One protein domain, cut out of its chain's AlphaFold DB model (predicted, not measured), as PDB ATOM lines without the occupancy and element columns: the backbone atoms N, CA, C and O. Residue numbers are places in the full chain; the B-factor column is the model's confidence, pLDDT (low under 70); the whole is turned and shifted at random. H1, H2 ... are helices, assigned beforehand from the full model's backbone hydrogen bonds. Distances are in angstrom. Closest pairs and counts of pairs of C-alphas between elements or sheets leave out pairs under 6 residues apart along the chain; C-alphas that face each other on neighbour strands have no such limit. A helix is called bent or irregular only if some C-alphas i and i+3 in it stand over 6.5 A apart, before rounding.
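What this domain is: This is residues 34 to 133 of the 148 residues of an uncharacterized protein of Parvularculaceae bacterium (UniProt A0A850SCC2). A long helix, H1, bent but running nearly straight, makes the longest axis; past its last residue, Ala 74, H2 folds back, and the two form an open V. Short H3 and a long link after it close the frame into a loose triangle with an empty middle, and H4 crosses H1a, the first arm of H1. The printed part has 100 residues with four named helices, in the order H1, H2, H3, H4, and no named strand; its class is all helix. It is only just extended, close to loose, with a radius of gyration of the C-alphas of 19.4 A, and flat, with spans of 59 by 32 by 16 A.

How they stand to each other: H1, residues 38 to 74, was assigned as one helix by its hydrogen bonds but is bent: C-alphas 53 and 56 are 6.7 A apart. Its arms, H1a with residues 38 to 53 and H1b with residues 56 to 74, are near each other, at a shallow tilt of 14 degrees. H2, residues 77 to 93, follows by a tight link and is close to H1b but not clearly touching; their closest C-alphas, those of Tyr 72 and Arg 80, are 6.6 A apart. These two run opposite ways at a steep tilt of 47 degrees. H3, residues 96 to 103, follows by a second tight link and is close to H2 but not clearly touching; the closest C-alphas, those of Trp 91 and Gln 99, are 7.4 A apart. H4, residues 115 to 131, touches H1a, about perpendicular at 81 degrees, with the closest C-alphas, those of Ala 48 and Phe 121, 4.9 A apart. H3 and H4 are apart, and so are H1b and H4. In H1a, H1b, H2 and H3 every O i to N i+4 pair is within hydrogen-bond range; in H4, 11 of 13 are.

Where its parts are: H1a begins at C-alpha 38, (121.813, 107.743, 148.504), and measures 21.8 A from first to last C-alpha; H1b measures 26.9 A. H2 begins at C-alpha 77, (136.891, 163.316, 145.927), and measures 24.5 A, and H3 10.4 A. H4 measures 23.6 A and ends at C-alpha 131, (141.457, 112.612, 154.330). H4 has a kink of 30 degrees near residue 122 and is only just irregular: C-alphas 117 and 120 are 6.9 A apart.

The domain as a whole: The two C-alphas farthest apart, those of Gly 37 and Glu 78, are 60.2 A apart. The printed part has no cut. The link from H3 to H4, 11 residues, is long. Residues 58 to 70 of H1b stand free. The mean pLDDT of the printed part is 85.6; residue 101 and residues 104 to 108 are under 70.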
ATOM      1  N   VAL A  34     129.399 109.082 142.366       87.06
ATOM      2  CA  VAL A  34     128.423 108.344 141.552       87.06
ATOM      3  C   VAL A  34     128.110 106.976 142.159       87.06
ATOM      4  O   VAL A  34     126.933 106.615 142.235       87.06
ATOM      5  N   VAL A  35     129.140 106.264 142.625       86.06
ATOM      6  CA  VAL A  35     129.039 104.891 143.156       86.06
ATOM      7  C   VAL A  35     128.507 104.799 144.586       86.06
ATOM      8  O   VAL A  35     128.108 103.722 145.017       86.06
ATOM      9  N   LEU A  36     128.475 105.912 145.324       86.19
ATOM     10  CA  LEU A  36     127.927 105.947 146.681       86.19
ATOM     11  C   LEU A  36     126.413 105.694 146.705       86.19
ATOM     12  O   LEU A  36     125.681 106.067 145.779       86.19
ATOM     13  N   GLY A  37     125.937 105.127 147.815       87.69
ATOM     14  CA  GLY A  37     124.510 105.039 148.118       87.69
ATOM     15  C   GLY A  37     123.882 106.413 148.376       87.69
ATOM     16  O   GLY A  37     124.577 107.407 148.600       87.69
ATOM     17  N   ASP A  38     122.551 106.479 148.349       89.50
ATOM     18  CA  ASP A  38     121.813 107.743 148.504       89.50
ATOM     19  C   ASP A  38     122.037 108.399 149.878       89.50
ATOM     20  O   ASP A  38     122.195 109.619 149.964       89.50
ATOM     21  N   ASP A  39     122.145 107.600 150.942       87.69
ATOM     22  CA  ASP A  39     122.416 108.099 152.296       87.69
ATOM     23  C   ASP A  39     123.793 108.776 152.394       87.69
ATOM     24  O   ASP A  39     123.915 109.882 152.930       87.69
ATOM     25  N   ASP A  40     124.825 108.173 151.799       88.56
ATOM     26  CA  ASP A  40     126.169 108.753 151.762       88.56
ATOM     27  C   ASP A  40     126.188 110.027 150.917       88.56
ATOM     28  O   ASP A  40     126.728 111.055 151.337       88.56
ATOM     29  N   LYS A  41     125.520 110.015 149.755       91.69
ATOM     30  CA  LYS A  41     125.355 111.204 148.904       91.69
ATOM     31  C   LYS A  41     124.701 112.357 149.663       91.69
ATOM     32  O   LYS A  41     125.133 113.501 149.496       91.69
ATOM     33  N   HIS A  42     123.721 112.085 150.528       91.06
ATOM     34  CA  HIS A  42     123.107 113.099 151.387       91.06
ATOM     35  C   HIS A  42     124.083 113.693 152.408       91.06
ATOM     36  O   HIS A  42     124.048 114.905 152.651       91.06
ATOM     37  N   VAL A  43     124.971 112.883 152.988       91.12
ATOM     38  CA  VAL A  43     126.032 113.372 153.884       91.12
ATOM     39  C   VAL A  43     127.017 114.257 153.119       91.12
ATOM     40  O   VAL A  43     127.308 115.369 153.571       91.12
ATOM     41  N   ILE A  44     127.467 113.822 151.934       92.75
ATOM     42  CA  ILE A  44     128.340 114.623 151.061       92.75
ATOM     43  C   ILE A  44     127.684 115.961 150.723       92.75
ATOM     44  O   ILE A  44     128.315 117.008 150.868       92.75
ATOM     45  N   ASP A  45     126.414 115.950 150.313       94.00
ATOM     46  CA  ASP A  45     125.692 117.167 149.946       94.00
ATOM     47  C   ASP A  45     125.493 118.114 151.129       94.00
ATOM     48  O   ASP A  45     125.542 119.329 150.942       94.00
ATOM     49  N   ARG A  46     125.340 117.599 152.355       93.50
ATOM     50  CA  ARG A  46     125.275 118.436 153.559       93.50
ATOM     51  C   ARG A  46     126.598 119.152 153.825       93.50
ATOM     52  O   ARG A  46     126.587 120.348 154.095       93.50
ATOM     53  N   ILE A  47     127.724 118.450 153.719       92.88
ATOM     54  CA  ILE A  47     129.060 119.037 153.926       92.88
ATOM     55  C   ILE A  47     129.400 120.022 152.801       92.88
ATOM     56  O   ILE A  47     129.955 121.093 153.047       92.88
ATOM     57  N   ALA A  48     129.049 119.682 151.561       93.19
ATOM     58  CA  ALA A  48     129.220 120.561 150.411       93.19
ATOM     59  C   ALA A  48     128.378 121.843 150.546       93.19
ATOM     60  O   ALA A  48     128.877 122.933 150.260       93.19
ATOM     61  N   ALA A  49     127.132 121.719 151.019       91.69
ATOM     62  CA  ALA A  49     126.264 122.855 151.304       91.69
ATOM     63  C   ALA A  49     126.832 123.742 152.414       91.69
ATOM     64  O   ALA A  49     126.884 124.955 152.235       91.69
ATOM     65  N   ASP A  50     127.303 123.149 153.513       91.12
ATOM     66  CA  ASP A  50     127.906 123.877 154.631       91.12
ATOM     67  C   ASP A  50     129.111 124.709 154.168       91.12
ATOM     68  O   ASP A  50     129.134 125.929 154.329       91.12
ATOM     69  N   PHE A  51     130.040 124.085 153.437       89.62
ATOM     70  CA  PHE A  51     131.185 124.786 152.857       89.62
ATOM     71  C   PHE A  51     130.766 125.914 151.899       89.62
ATOM     72  O   PHE A  51     131.313 127.018 151.941       89.62
ATOM     73  N   TYR A  52     129.791 125.666 151.021       87.25
ATOM     74  CA  TYR A  52     129.322 126.678 150.075       87.25
ATOM     75  C   TYR A  52     128.663 127.870 150.783       87.25
ATOM     76  O   TYR A  52     128.936 129.025 150.444       87.25
ATOM     77  N   GLU A  53     127.784 127.605 151.749       86.69
ATOM     78  CA  GLU A  53     126.936 128.621 152.371       86.69
ATOM     79  C   GLU A  53     127.637 129.378 153.502       86.69
ATOM     80  O   GLU A  53     127.410 130.588 153.635       86.69
ATOM     81  N   HIS A  54     128.501 128.707 154.267       82.81
ATOM     82  CA  HIS A  54     129.085 129.238 155.499       82.81
ATOM     83  C   HIS A  54     130.577 129.577 155.400       82.81
ATOM     84  O   HIS A  54     131.000 130.526 156.058       82.81
ATOM     85  N   ASP A  55     131.342 128.924 154.523       83.25
ATOM     86  CA  ASP A  55     132.779 129.203 154.386       83.25
ATOM     87  C   ASP A  55     133.081 130.045 153.143       83.25
ATOM     88  O   ASP A  55     133.517 131.200 153.223       83.25
ATOM     89  N   LEU A  56     132.831 129.471 151.963       82.50
ATOM     90  CA  LEU A  56     133.295 130.032 150.699       82.50
ATOM     91  C   LEU A  56     132.610 131.359 150.400       82.50
ATOM     92  O   LEU A  56     133.263 132.359 150.107       82.50
ATOM     93  N   ARG A  57     131.281 131.373 150.470       77.94
ATOM     94  CA  ARG A  57     130.506 132.540 150.082       77.94
ATOM     95  C   ARG A  57     130.730 133.735 151.010       77.94
ATOM     96  O   ARG A  57     130.928 134.828 150.476       77.94
ATOM     97  N   PRO A  58     130.679 133.609 152.350       77.06
ATOM     98  CA  PRO A  58     130.968 134.744 153.220       77.06
ATOM     99  C   PRO A  58     132.385 135.277 153.010       77.06
ATOM    100  O   PRO A  58     132.559 136.491 152.924       77.06
ATOM    101  N   SER A  59     133.369 134.389 152.826       77.00
ATOM    102  CA  SER A  59     134.754 134.774 152.538       77.00
ATOM    103  C   SER A  59     134.883 135.537 151.214       77.00
ATOM    104  O   SER A  59     135.439 136.635 151.186       77.00
ATOM    105  N   GLN A  60     134.306 135.024 150.124       80.19
ATOM    106  CA  GLN A  60     134.323 135.688 148.815       80.19
ATOM    107  C   GLN A  60     133.607 137.040 148.847       80.19
ATOM    108  O   GLN A  60     134.132 138.024 148.330       80.19
ATOM    109  N   ASN A  61     132.438 137.114 149.491       79.31
ATOM    110  CA  ASN A  61     131.725 138.376 149.664       79.31
ATOM    111  C   ASN A  61     132.564 139.384 150.457       79.31
ATOM    112  O   ASN A  61     132.711 140.520 150.015       79.31
ATOM    113  N   GLY A  62     133.160 138.959 151.574       76.38
ATOM    114  CA  GLY A  62     134.023 139.811 152.387       76.38
ATOM    115  C   GLY A  62     135.235 140.327 151.610       76.38
ATOM    116  O   GLY A  62     135.552 141.511 151.690       76.38
ATOM    117  N   GLN A  63     135.873 139.484 150.796       81.12
ATOM    118  CA  GLN A  63     136.992 139.895 149.941       81.12
ATOM    119  C   GLN A  63     136.566 140.897 148.862       81.12
ATOM    120  O   GLN A  63     137.258 141.890 148.646       81.12
ATOM    121  N   ILE A  64     135.423 140.674 148.206       76.00
ATOM    122  CA  ILE A  64     134.886 141.592 147.192       76.00
ATOM    123  C   ILE A  64     134.541 142.944 147.823       76.00
ATOM    124  O   ILE A  64     134.891 143.992 147.275       76.00
ATOM    125  N   GLU A  65     133.879 142.935 148.981       81.50
ATOM    126  CA  GLU A  65     133.529 144.146 149.725       81.50
ATOM    127  C   GLU A  65     134.784 144.901 150.173       81.50
ATOM    128  O   GLU A  65     134.890 146.103 149.922       81.50
ATOM    129  N   ALA A  66     135.769 144.202 150.745       84.75
ATOM    130  CA  ALA A  66     137.033 144.789 151.176       84.75
ATOM    131  C   ALA A  66     137.827 145.382 150.005       84.75
ATOM    132  O   ALA A  66     138.287 146.520 150.090       84.75
ATOM    133  N   ALA A  67     137.941 144.657 148.887       79.44
ATOM    134  CA  ALA A  67     138.617 145.144 147.687       79.44
ATOM    135  C   ALA A  67     137.914 146.379 147.104       79.44
ATOM    136  O   ALA A  67     138.567 147.356 146.739       79.44
ATOM    137  N   THR A  68     136.578 146.373 147.073       84.06
ATOM    138  CA  THR A  68     135.784 147.512 146.590       84.06
ATOM    139  C   THR A  68     135.935 148.727 147.505       84.06
ATOM    140  O   THR A  68     136.080 149.849 147.021       84.06
ATOM    141  N   ALA A  69     135.924 148.522 148.824       87.00
ATOM    142  CA  ALA A  69     136.127 149.585 149.800       87.00
ATOM    143  C   ALA A  69     137.537 150.181 149.696       87.00
ATOM    144  O   ALA A  69     137.678 151.402 149.651       87.00
ATOM    145  N   ALA A  70     138.565 149.334 149.588       85.81
ATOM    146  CA  ALA A  70     139.947 149.767 149.405       85.81
ATOM    147  C   ALA A  70     140.110 150.596 148.123       85.81
ATOM    148  O   ALA A  70     140.661 151.696 148.171       85.81
ATOM    149  N   ALA A  71     139.556 150.116 147.003       85.19
ATOM    150  CA  ALA A  71     139.559 150.849 145.743       85.19
ATOM    151  C   ALA A  71     138.874 152.215 145.889       85.19
ATOM    152  O   ALA A  71     139.440 153.223 145.491       85.19
ATOM    153  N   TYR A  72     137.697 152.271 146.520       88.38
ATOM    154  CA  TYR A  72     136.948 153.514 146.711       88.38
ATOM    155  C   TYR A  72     137.655 154.526 147.631       88.38
ATOM    156  O   TYR A  72     137.614 155.732 147.378       88.38
ATOM    157  N   ILE A  73     138.309 154.060 148.698       92.12
ATOM    158  CA  ILE A  73     139.064 154.920 149.621       92.12
ATOM    159  C   ILE A  73     140.280 155.533 148.918       92.12
ATOM    160  O   ILE A  73     140.575 156.704 149.157       92.12
ATOM    161  N   ALA A  74     140.933 154.788 148.023       92.69
ATOM    162  CA  ALA A  74     142.085 155.264 147.261       92.69
ATOM    163  C   ALA A  74     141.750 156.356 146.222       92.69
ATOM    164  O   ALA A  74     142.658 157.035 145.752       92.69
ATOM    165  N   LEU A  75     140.470 156.545 145.877       92.38
ATOM    166  CA  LEU A  75     140.022 157.550 144.907       92.38
ATOM    167  C   LEU A  75     140.026 158.976 145.476       92.38
ATOM    168  O   LEU A  75     139.698 159.193 146.651       92.38
ATOM    169  N   SER A  76     140.280 159.957 144.603       95.81
ATOM    170  CA  SER A  76     140.080 161.383 144.891       95.81
ATOM    171  C   SER A  76     138.598 161.716 145.153       95.81
ATOM    172  O   SER A  76     137.704 160.942 144.792       95.81
ATOM    173  N   PRO A  77     138.277 162.877 145.756       95.12
ATOM    174  CA  PRO A  77     136.891 163.316 145.927       95.12
ATOM    175  C   PRO A  77     136.068 163.318 144.625       95.12
ATOM    176  O   PRO A  77     134.932 162.839 144.620       95.12
ATOM    177  N   GLU A  78     136.640 163.797 143.520       94.69
ATOM    178  CA  GLU A  78     136.000 163.859 142.199       94.69
ATOM    179  C   GLU A  78     135.787 162.458 141.616       94.69
ATOM    180  O   GLU A  78     134.720 162.140 141.084       94.69
ATOM    181  N   GLU A  79     136.777 161.580 141.765       91.69
ATOM    182  CA  GLU A  79     136.691 160.188 141.326       91.69
ATOM    183  C   GLU A  79     135.653 159.398 142.129       91.69
ATOM    184  O   GLU A  79     134.923 158.586 141.563       91.69
ATOM    185  N   ARG A  80     135.498 159.677 143.428       92.19
ATOM    186  CA  ARG A  80     134.426 159.089 144.248       92.19
ATOM    187  C   ARG A  80     133.041 159.526 143.778       92.19
ATOM    188  O   ARG A  80     132.108 158.724 143.829       92.19
ATOM    189  N   VAL A  81     132.878 160.780 143.346       94.75
ATOM    190  CA  VAL A  81     131.614 161.259 142.755       94.75
ATOM    191  C   VAL A  81     131.313 160.477 141.482       94.75
ATOM    192  O   VAL A  81     130.231 159.893 141.386       94.75
ATOM    193  N   ARG A  82     132.290 160.384 140.571       91.06
ATOM    194  CA  ARG A  82     132.168 159.602 139.333       91.06
ATOM    195  C   ARG A  82     131.834 158.143 139.603       91.06
ATOM    196  O   ARG A  82     130.879 157.629 139.039       91.06
ATOM    197  N   PHE A  83     132.530 157.503 140.537       88.81
ATOM    198  CA  PHE A  83     132.267 156.120 140.927       88.81
ATOM    199  C   PHE A  83     130.815 155.914 141.390       88.81
ATOM    200  O   PHE A  83     130.149 154.955 140.997       88.81
ATOM    201  N   ARG A  84     130.274 156.835 142.204       93.00
ATOM    202  CA  ARG A  84     128.863 156.781 142.629       93.00
ATOM    203  C   ARG A  84     127.895 157.025 141.471       93.00
ATOM    204  O   ARG A  84     126.798 156.471 141.477       93.00
ATOM    205  N   GLU A  85     128.246 157.878 140.516       92.75
ATOM    206  CA  GLU A  85     127.442 158.130 139.315       92.75
ATOM    207  C   GLU A  85     127.415 156.934 138.376       92.75
ATOM    208  O   GLU A  85     126.330 156.502 137.996       92.75
ATOM    209  N   GLU A  86     128.572 156.349 138.090       89.56
ATOM    210  CA  GLU A  86     128.721 155.144 137.275       89.56
ATOM    211  C   GLU A  86     127.937 153.978 137.890       89.56
ATOM    212  O   GLU A  86     127.166 153.319 137.195       89.56
ATOM    213  N   ARG A  87     128.004 153.782 139.216       88.31
ATOM    214  CA  ARG A  87     127.182 152.772 139.909       88.31
ATOM    215  C   ARG A  87     125.681 153.032 139.797       88.31
ATOM    216  O   ARG A  87     124.910 152.088 139.629       88.31
ATOM    217  N   ARG A  88     125.245 154.292 139.902       92.56
ATOM    218  CA  ARG A  88     123.829 154.661 139.724       92.56
ATOM    219  C   ARG A  88     123.376 154.487 138.277       92.56
ATOM    220  O   ARG A  88     122.240 154.086 138.058       92.56
ATOM    221  N   ALA A  89     124.227 154.807 137.304       91.06
ATOM    222  CA  ALA A  89     123.958 154.584 135.886       91.06
ATOM    223  C   ALA A  89     123.813 153.087 135.603       91.06
ATOM    224  O   ALA A  89     122.759 152.673 135.143       91.06
ATOM    225  N   LEU A  90     124.773 152.275 136.052       87.31
ATOM    226  CA  LEU A  90     124.712 150.817 135.959       87.31
ATOM    227  C   LEU A  90     123.425 150.240 136.542       87.31
ATOM    228  O   LEU A  90     122.791 149.404 135.910       87.31
ATOM    229  N   TRP A  91     123.014 150.697 137.727       84.94
ATOM    230  CA  TRP A  91     121.756 150.246 138.319       84.94
ATOM    231  C   TRP A  91     120.539 150.623 137.464       84.94
ATOM    232  O   TRP A  91     119.633 149.812 137.308       84.94
ATOM    233  N   ARG A  92     120.505 151.843 136.911       89.69
ATOM    234  CA  ARG A  92     119.400 152.312 136.057       89.69
ATOM    235  C   ARG A  92     119.339 151.585 134.716       89.69
ATOM    236  O   ARG A  92     118.239 151.322 134.248       89.69
ATOM    237  N   ASP A  93     120.493 151.252 134.146       90.88
ATOM    238  CA  ASP A  93     120.610 150.599 132.840       90.88
ATOM    239  C   ASP A  93     120.324 149.088 132.906       90.88
ATOM    240  O   ASP A  93     120.088 148.449 131.880       90.88
ATOM    241  N   MET A  94     120.306 148.490 134.104       87.44
ATOM    242  CA  MET A  94     119.876 147.101 134.272       87.44
ATOM    243  C   MET A  94     118.389 146.940 133.912       87.44
ATOM    244  O   MET A  94     117.566 147.738 134.365       87.44
ATOM    245  N   PRO A  95     117.996 145.870 133.195       89.44
ATOM    246  CA  PRO A  95     116.590 145.569 132.940       89.44
ATOM    247  C   PRO A  95     115.781 145.475 134.238       89.44
ATOM    248  O   PRO A  95     116.269 144.944 135.238       89.44
ATOM    249  N   ALA A  96     114.521 145.922 134.223       84.25
ATOM    250  CA  ALA A  96     113.660 145.910 135.409       84.25
ATOM    251  C   ALA A  96     113.540 144.510 136.044       84.25
ATOM    252  O   ALA A  96     113.610 144.381 137.264       84.25
ATOM    253  N   GLY A  97     113.459 143.453 135.223       78.44
ATOM    254  CA  GLY A  97     113.459 142.063 135.697       78.44
ATOM    255  C   GLY A  97     114.751 141.672 136.425       78.44
ATOM    256  O   GLY A  97     114.697 141.005 137.452       78.44
ATOM    257  N   THR A  98     115.904 142.157 135.961       74.69
ATOM    258  CA  THR A  98     117.204 141.950 136.619       74.69
ATOM    259  C   THR A  98     117.301 142.740 137.923       74.69
ATOM    260  O   THR A  98     117.765 142.208 138.927       74.69
ATOM    261  N   GLN A  99     116.818 143.986 137.950       76.69
ATOM    262  CA  GLN A  99     116.777 144.790 139.177       76.69
ATOM    263  C   GLN A  99     115.882 144.144 140.245       76.69
ATOM    264  O   GLN A  99     116.279 144.068 141.408       76.69
ATOM    265  N   MET A 100     114.698 143.657 139.860       73.38
ATOM    266  CA  MET A 100     113.800 142.916 140.752       73.38
ATOM    267  C   MET A 100     114.447 141.618 141.235       73.38
ATOM    268  O   MET A 100     114.482 141.369 142.436       73.38
ATOM    269  N   ALA A 101     115.050 140.848 140.324       69.50
ATOM    270  CA  ALA A 101     115.752 139.619 140.671       69.50
ATOM    271  C   ALA A 101     116.894 139.859 141.667       69.50
ATOM    272  O   ALA A 101     117.101 139.026 142.535       69.50
ATOM    273  N   LEU A 102     117.611 140.986 141.580       70.38
ATOM    274  CA  LEU A 102     118.664 141.361 142.530       70.38
ATOM    275  C   LEU A 102     118.119 141.876 143.868       70.38
ATOM    276  O   LEU A 102     118.734 141.615 144.899       70.38
ATOM    277  N   ARG A 103     116.983 142.588 143.869       70.31
ATOM    278  CA  ARG A 103     116.318 143.060 145.099       70.31
ATOM    279  C   ARG A 103     115.775 141.907 145.934       70.31
ATOM    280  O   ARG A 103     115.990 141.883 147.140       70.31
ATOM    281  N   ASP A 104     115.146 140.942 145.270       59.78
ATOM    282  CA  ASP A 104     114.548 139.765 145.903       59.78
ATOM    283  C   ASP A 104     115.465 138.538 145.841       59.78
ATOM    284  O   ASP A 104     115.053 137.426 146.182       59.78
ATOM    285  N   CYS A 105     116.727 138.730 145.429       57.62
ATOM    286  CA  CYS A 105     117.750 137.694 145.425       57.62
ATOM    287  C   CYS A 105     117.961 137.216 146.859       57.62
ATOM    288  O   CYS A 105     118.815 137.711 147.604       57.62
ATOM    289  N   LYS A 106     117.231 136.168 147.246       61.91
ATOM    290  CA  LYS A 106     117.733 135.242 148.245       61.91
ATOM    291  C   LYS A 106     118.993 134.664 147.638       61.91
ATOM    292  O   LYS A 106     118.936 133.810 146.759       61.91
ATOM    293  N   LYS A 107     120.115 135.211 148.100       67.56
ATOM    294  CA  LYS A 107     121.437 134.607 148.127       67.56
ATOM    295  C   LYS A 107     121.358 133.127 147.678       67.56
ATOM    296  O   LYS A 107     120.839 132.338 148.468       67.56
ATOM    297  N   PRO A 108     121.815 132.746 146.454       68.25
ATOM    298  CA  PRO A 108     121.636 131.386 145.932       68.25
ATOM    299  C   PRO A 108     122.068 130.359 146.970       68.25
ATOM    300  O   PRO A 108     123.148 130.499 147.542       68.25
ATOM    301  N   ARG A 109     121.184 129.414 147.282       81.31
ATOM    302  CA  ARG A 109     121.450 128.310 148.210       81.31
ATOM    303  C   ARG A 109     122.065 127.153 147.448       81.31
ATOM    304  O   ARG A 109     121.812 127.021 146.250       81.31
ATOM    305  N   TYR A 110     122.801 126.292 148.138       85.56
ATOM    306  CA  TYR A 110     123.391 125.101 147.531       85.56
ATOM    307  C   TYR A 110     122.339 124.238 146.815       85.56
ATOM    308  O   TYR A 110     122.551 123.775 145.696       85.56
ATOM    309  N   GLY A 111     121.146 124.105 147.408       85.25
ATOM    310  CA  GLY A 111     120.025 123.371 146.811       85.25
ATOM    311  C   GLY A 111     119.500 123.947 145.488       85.25
ATOM    312  O   GLY A 111     118.877 123.217 144.726       85.25
ATOM    313  N   ASN A 112     119.786 125.218 145.185       82.81
ATOM    314  CA  ASN A 112     119.376 125.872 143.938       82.81
ATOM    315  C   ASN A 112     120.427 125.732 142.823       82.81
ATOM    316  O   ASN A 112     120.211 126.223 141.716       82.81
ATOM    317  N   LEU A 113     121.580 125.127 143.118       84.50
ATOM    318  CA  LEU A 113     122.622 124.872 142.134       84.50
ATOM    319  C   LEU A 113     122.242 123.673 141.260       84.50
ATOM    320  O   LEU A 113     121.649 122.702 141.728       84.50
ATOM    321  N   THR A 114     122.623 123.722 139.987       86.19
ATOM    322  CA  THR A 114     122.556 122.554 139.097       86.19
ATOM    323  C   THR A 114     123.537 121.470 139.553       86.19
ATOM    324  O   THR A 114     124.528 121.759 140.223       86.19
ATOM    325  N   GLU A 115     123.324 120.218 139.147       87.00
ATOM    326  CA  GLU A 115     124.223 119.110 139.512       87.00
ATOM    327  C   GLU A 115     125.673 119.343 139.059       87.00
ATOM    328  O   GLU A 115     126.613 119.058 139.803       87.00
ATOM    329  N   ALA A 116     125.865 119.954 137.886       86.19
ATOM    330  CA  ALA A 116     127.184 120.355 137.399       86.19
ATOM    331  C   ALA A 116     127.823 121.453 138.268       86.19
ATOM    332  O   ALA A 116     129.029 121.455 138.488       86.19
ATOM    333  N   GLN A 117     127.023 122.379 138.805       85.00
ATOM    334  CA  GLN A 117     127.512 123.406 139.730       85.00
ATOM    335  C   GLN A 117     127.806 122.851 141.127       85.00
ATOM    336  O   GLN A 117     128.638 123.418 141.829       85.00
ATOM    337  N   LYS A 118     127.158 121.753 141.536       91.31
ATOM    338  CA  LYS A 118     127.408 121.077 142.820       91.31
ATOM    339  C   LYS A 118     128.685 120.239 142.823       91.31
ATOM    340  O   LYS A 118     129.349 120.135 143.854       91.31
ATOM    341  N   ALA A 119     129.051 119.672 141.676       90.38
ATOM    342  CA  ALA A 119     130.206 118.791 141.505       90.38
ATOM    343  C   ALA A 119     131.530 119.277 142.148       90.38
ATOM    344  O   ALA A 119     132.148 118.472 142.851       90.38
ATOM    345  N   PRO A 120     131.974 120.548 142.033       89.12
ATOM    346  CA  PRO A 120     133.206 120.986 142.694       89.12
ATOM    347  C   PRO A 120     133.104 120.983 144.228       89.12
ATOM    348  O   PRO A 120     134.076 120.651 144.909       89.12
ATOM    349  N   PHE A 121     131.938 121.309 144.788       91.69
ATOM    350  CA  PHE A 121     131.722 121.324 146.238       91.69
ATOM    351  C   PHE A 121     131.631 119.905 146.805       91.69
ATOM    352  O   PHE A 121     132.200 119.624 147.857       91.69
ATOM    353  N   ARG A 122     130.999 118.987 146.064       93.88
ATOM    354  CA  ARG A 122     130.992 117.553 146.386       93.88
ATOM    355  C   ARG A 122     132.399 116.974 146.366       93.88
ATOM    356  O   ARG A 122     132.780 116.292 147.307       93.88
ATOM    357  N   ARG A 123     133.206 117.310 145.354       91.81
ATOM    358  CA  ARG A 123     134.617 116.898 145.278       91.81
ATOM    359  C   ARG A 123     135.418 117.381 146.488       91.81
ATOM    360  O   ARG A 123     136.199 116.620 147.049       91.81
ATOM    361  N   HIS A 124     135.194 118.620 146.929       90.75
ATOM    362  CA  HIS A 124     135.801 119.139 148.156       90.75
ATOM    363  C   HIS A 124     135.369 118.347 149.402       90.75
ATOM    364  O   HIS A 124     136.221 117.948 150.195       90.75
ATOM    365  N   ALA A 125     134.070 118.070 149.552       91.94
ATOM    366  CA  ALA A 125     133.549 117.275 150.662       91.94
ATOM    367  C   ALA A 125     134.111 115.840 150.674       91.94
ATOM    368  O   ALA A 125     134.549 115.370 151.722       91.94
ATOM    369  N   LEU A 126     134.184 115.180 149.513       91.25
ATOM    370  CA  LEU A 126     134.787 113.850 149.359       91.25
ATOM    371  C   LEU A 126     136.263 113.853 149.751       91.25
ATOM    372  O   LEU A 126     136.685 113.015 150.537       91.25
ATOM    373  N   ASN A 127     137.045 114.825 149.267       91.44
ATOM    374  CA  ASN A 127     138.458 114.947 149.632       91.44
ATOM    375  C   ASN A 127     138.642 115.145 151.142       91.44
ATOM    376  O   ASN A 127     139.554 114.574 151.730       91.44
ATOM    377  N   ARG A 128     137.765 115.931 151.776       89.94
ATOM    378  CA  ARG A 128     137.792 116.154 153.225       89.94
ATOM    379  C   ARG A 128     137.497 114.871 154.008       89.94
ATOM    380  O   ARG A 128     138.152 114.627 155.014       89.94
ATOM    381  N   LEU A 129     136.532 114.074 153.555       88.69
ATOM    382  CA  LEU A 129     136.134 112.831 154.221       88.69
ATOM    383  C   LEU A 129     137.102 111.668 153.973       88.69
ATOM    384  O   LEU A 129     137.374 110.898 154.894       88.69
ATOM    385  N   SER A 130     137.657 111.562 152.765       87.19
ATOM    386  CA  SER A 130     138.746 110.631 152.448       87.19
ATOM    387  C   SER A 130     139.975 110.933 153.315       87.19
ATOM    388  O   SER A 130     140.490 110.048 153.992       87.19
ATOM    389  N   ALA A 131     140.356 112.211 153.453       85.94
ATOM    390  CA  ALA A 131     141.457 112.612 154.330       85.94
ATOM    391  C   ALA A 131     141.225 112.278 155.819       85.94
ATOM    392  O   ALA A 131     142.192 112.116 156.561       85.94
ATOM    393  N   SER A 132     139.969 112.169 156.268       84.19
ATOM    394  CA  SER A 132     139.631 111.723 157.626       84.19
ATOM    395  C   SER A 132     139.445 110.206 157.764       84.19
ATOM    396  O   SER A 132     139.113 109.748 158.853       84.19
ATOM    397  N   GLY A 133     139.612 109.434 156.685       82.25
ATOM    398  CA  GLY A 133     139.401 107.981 156.664       82.25
ATOM    399  C   GLY A 133     137.932 107.551 156.726       82.25
ATOM    400  O   GLY A 133     137.650 106.395 157.016       82.25
TER     401      GLY A 133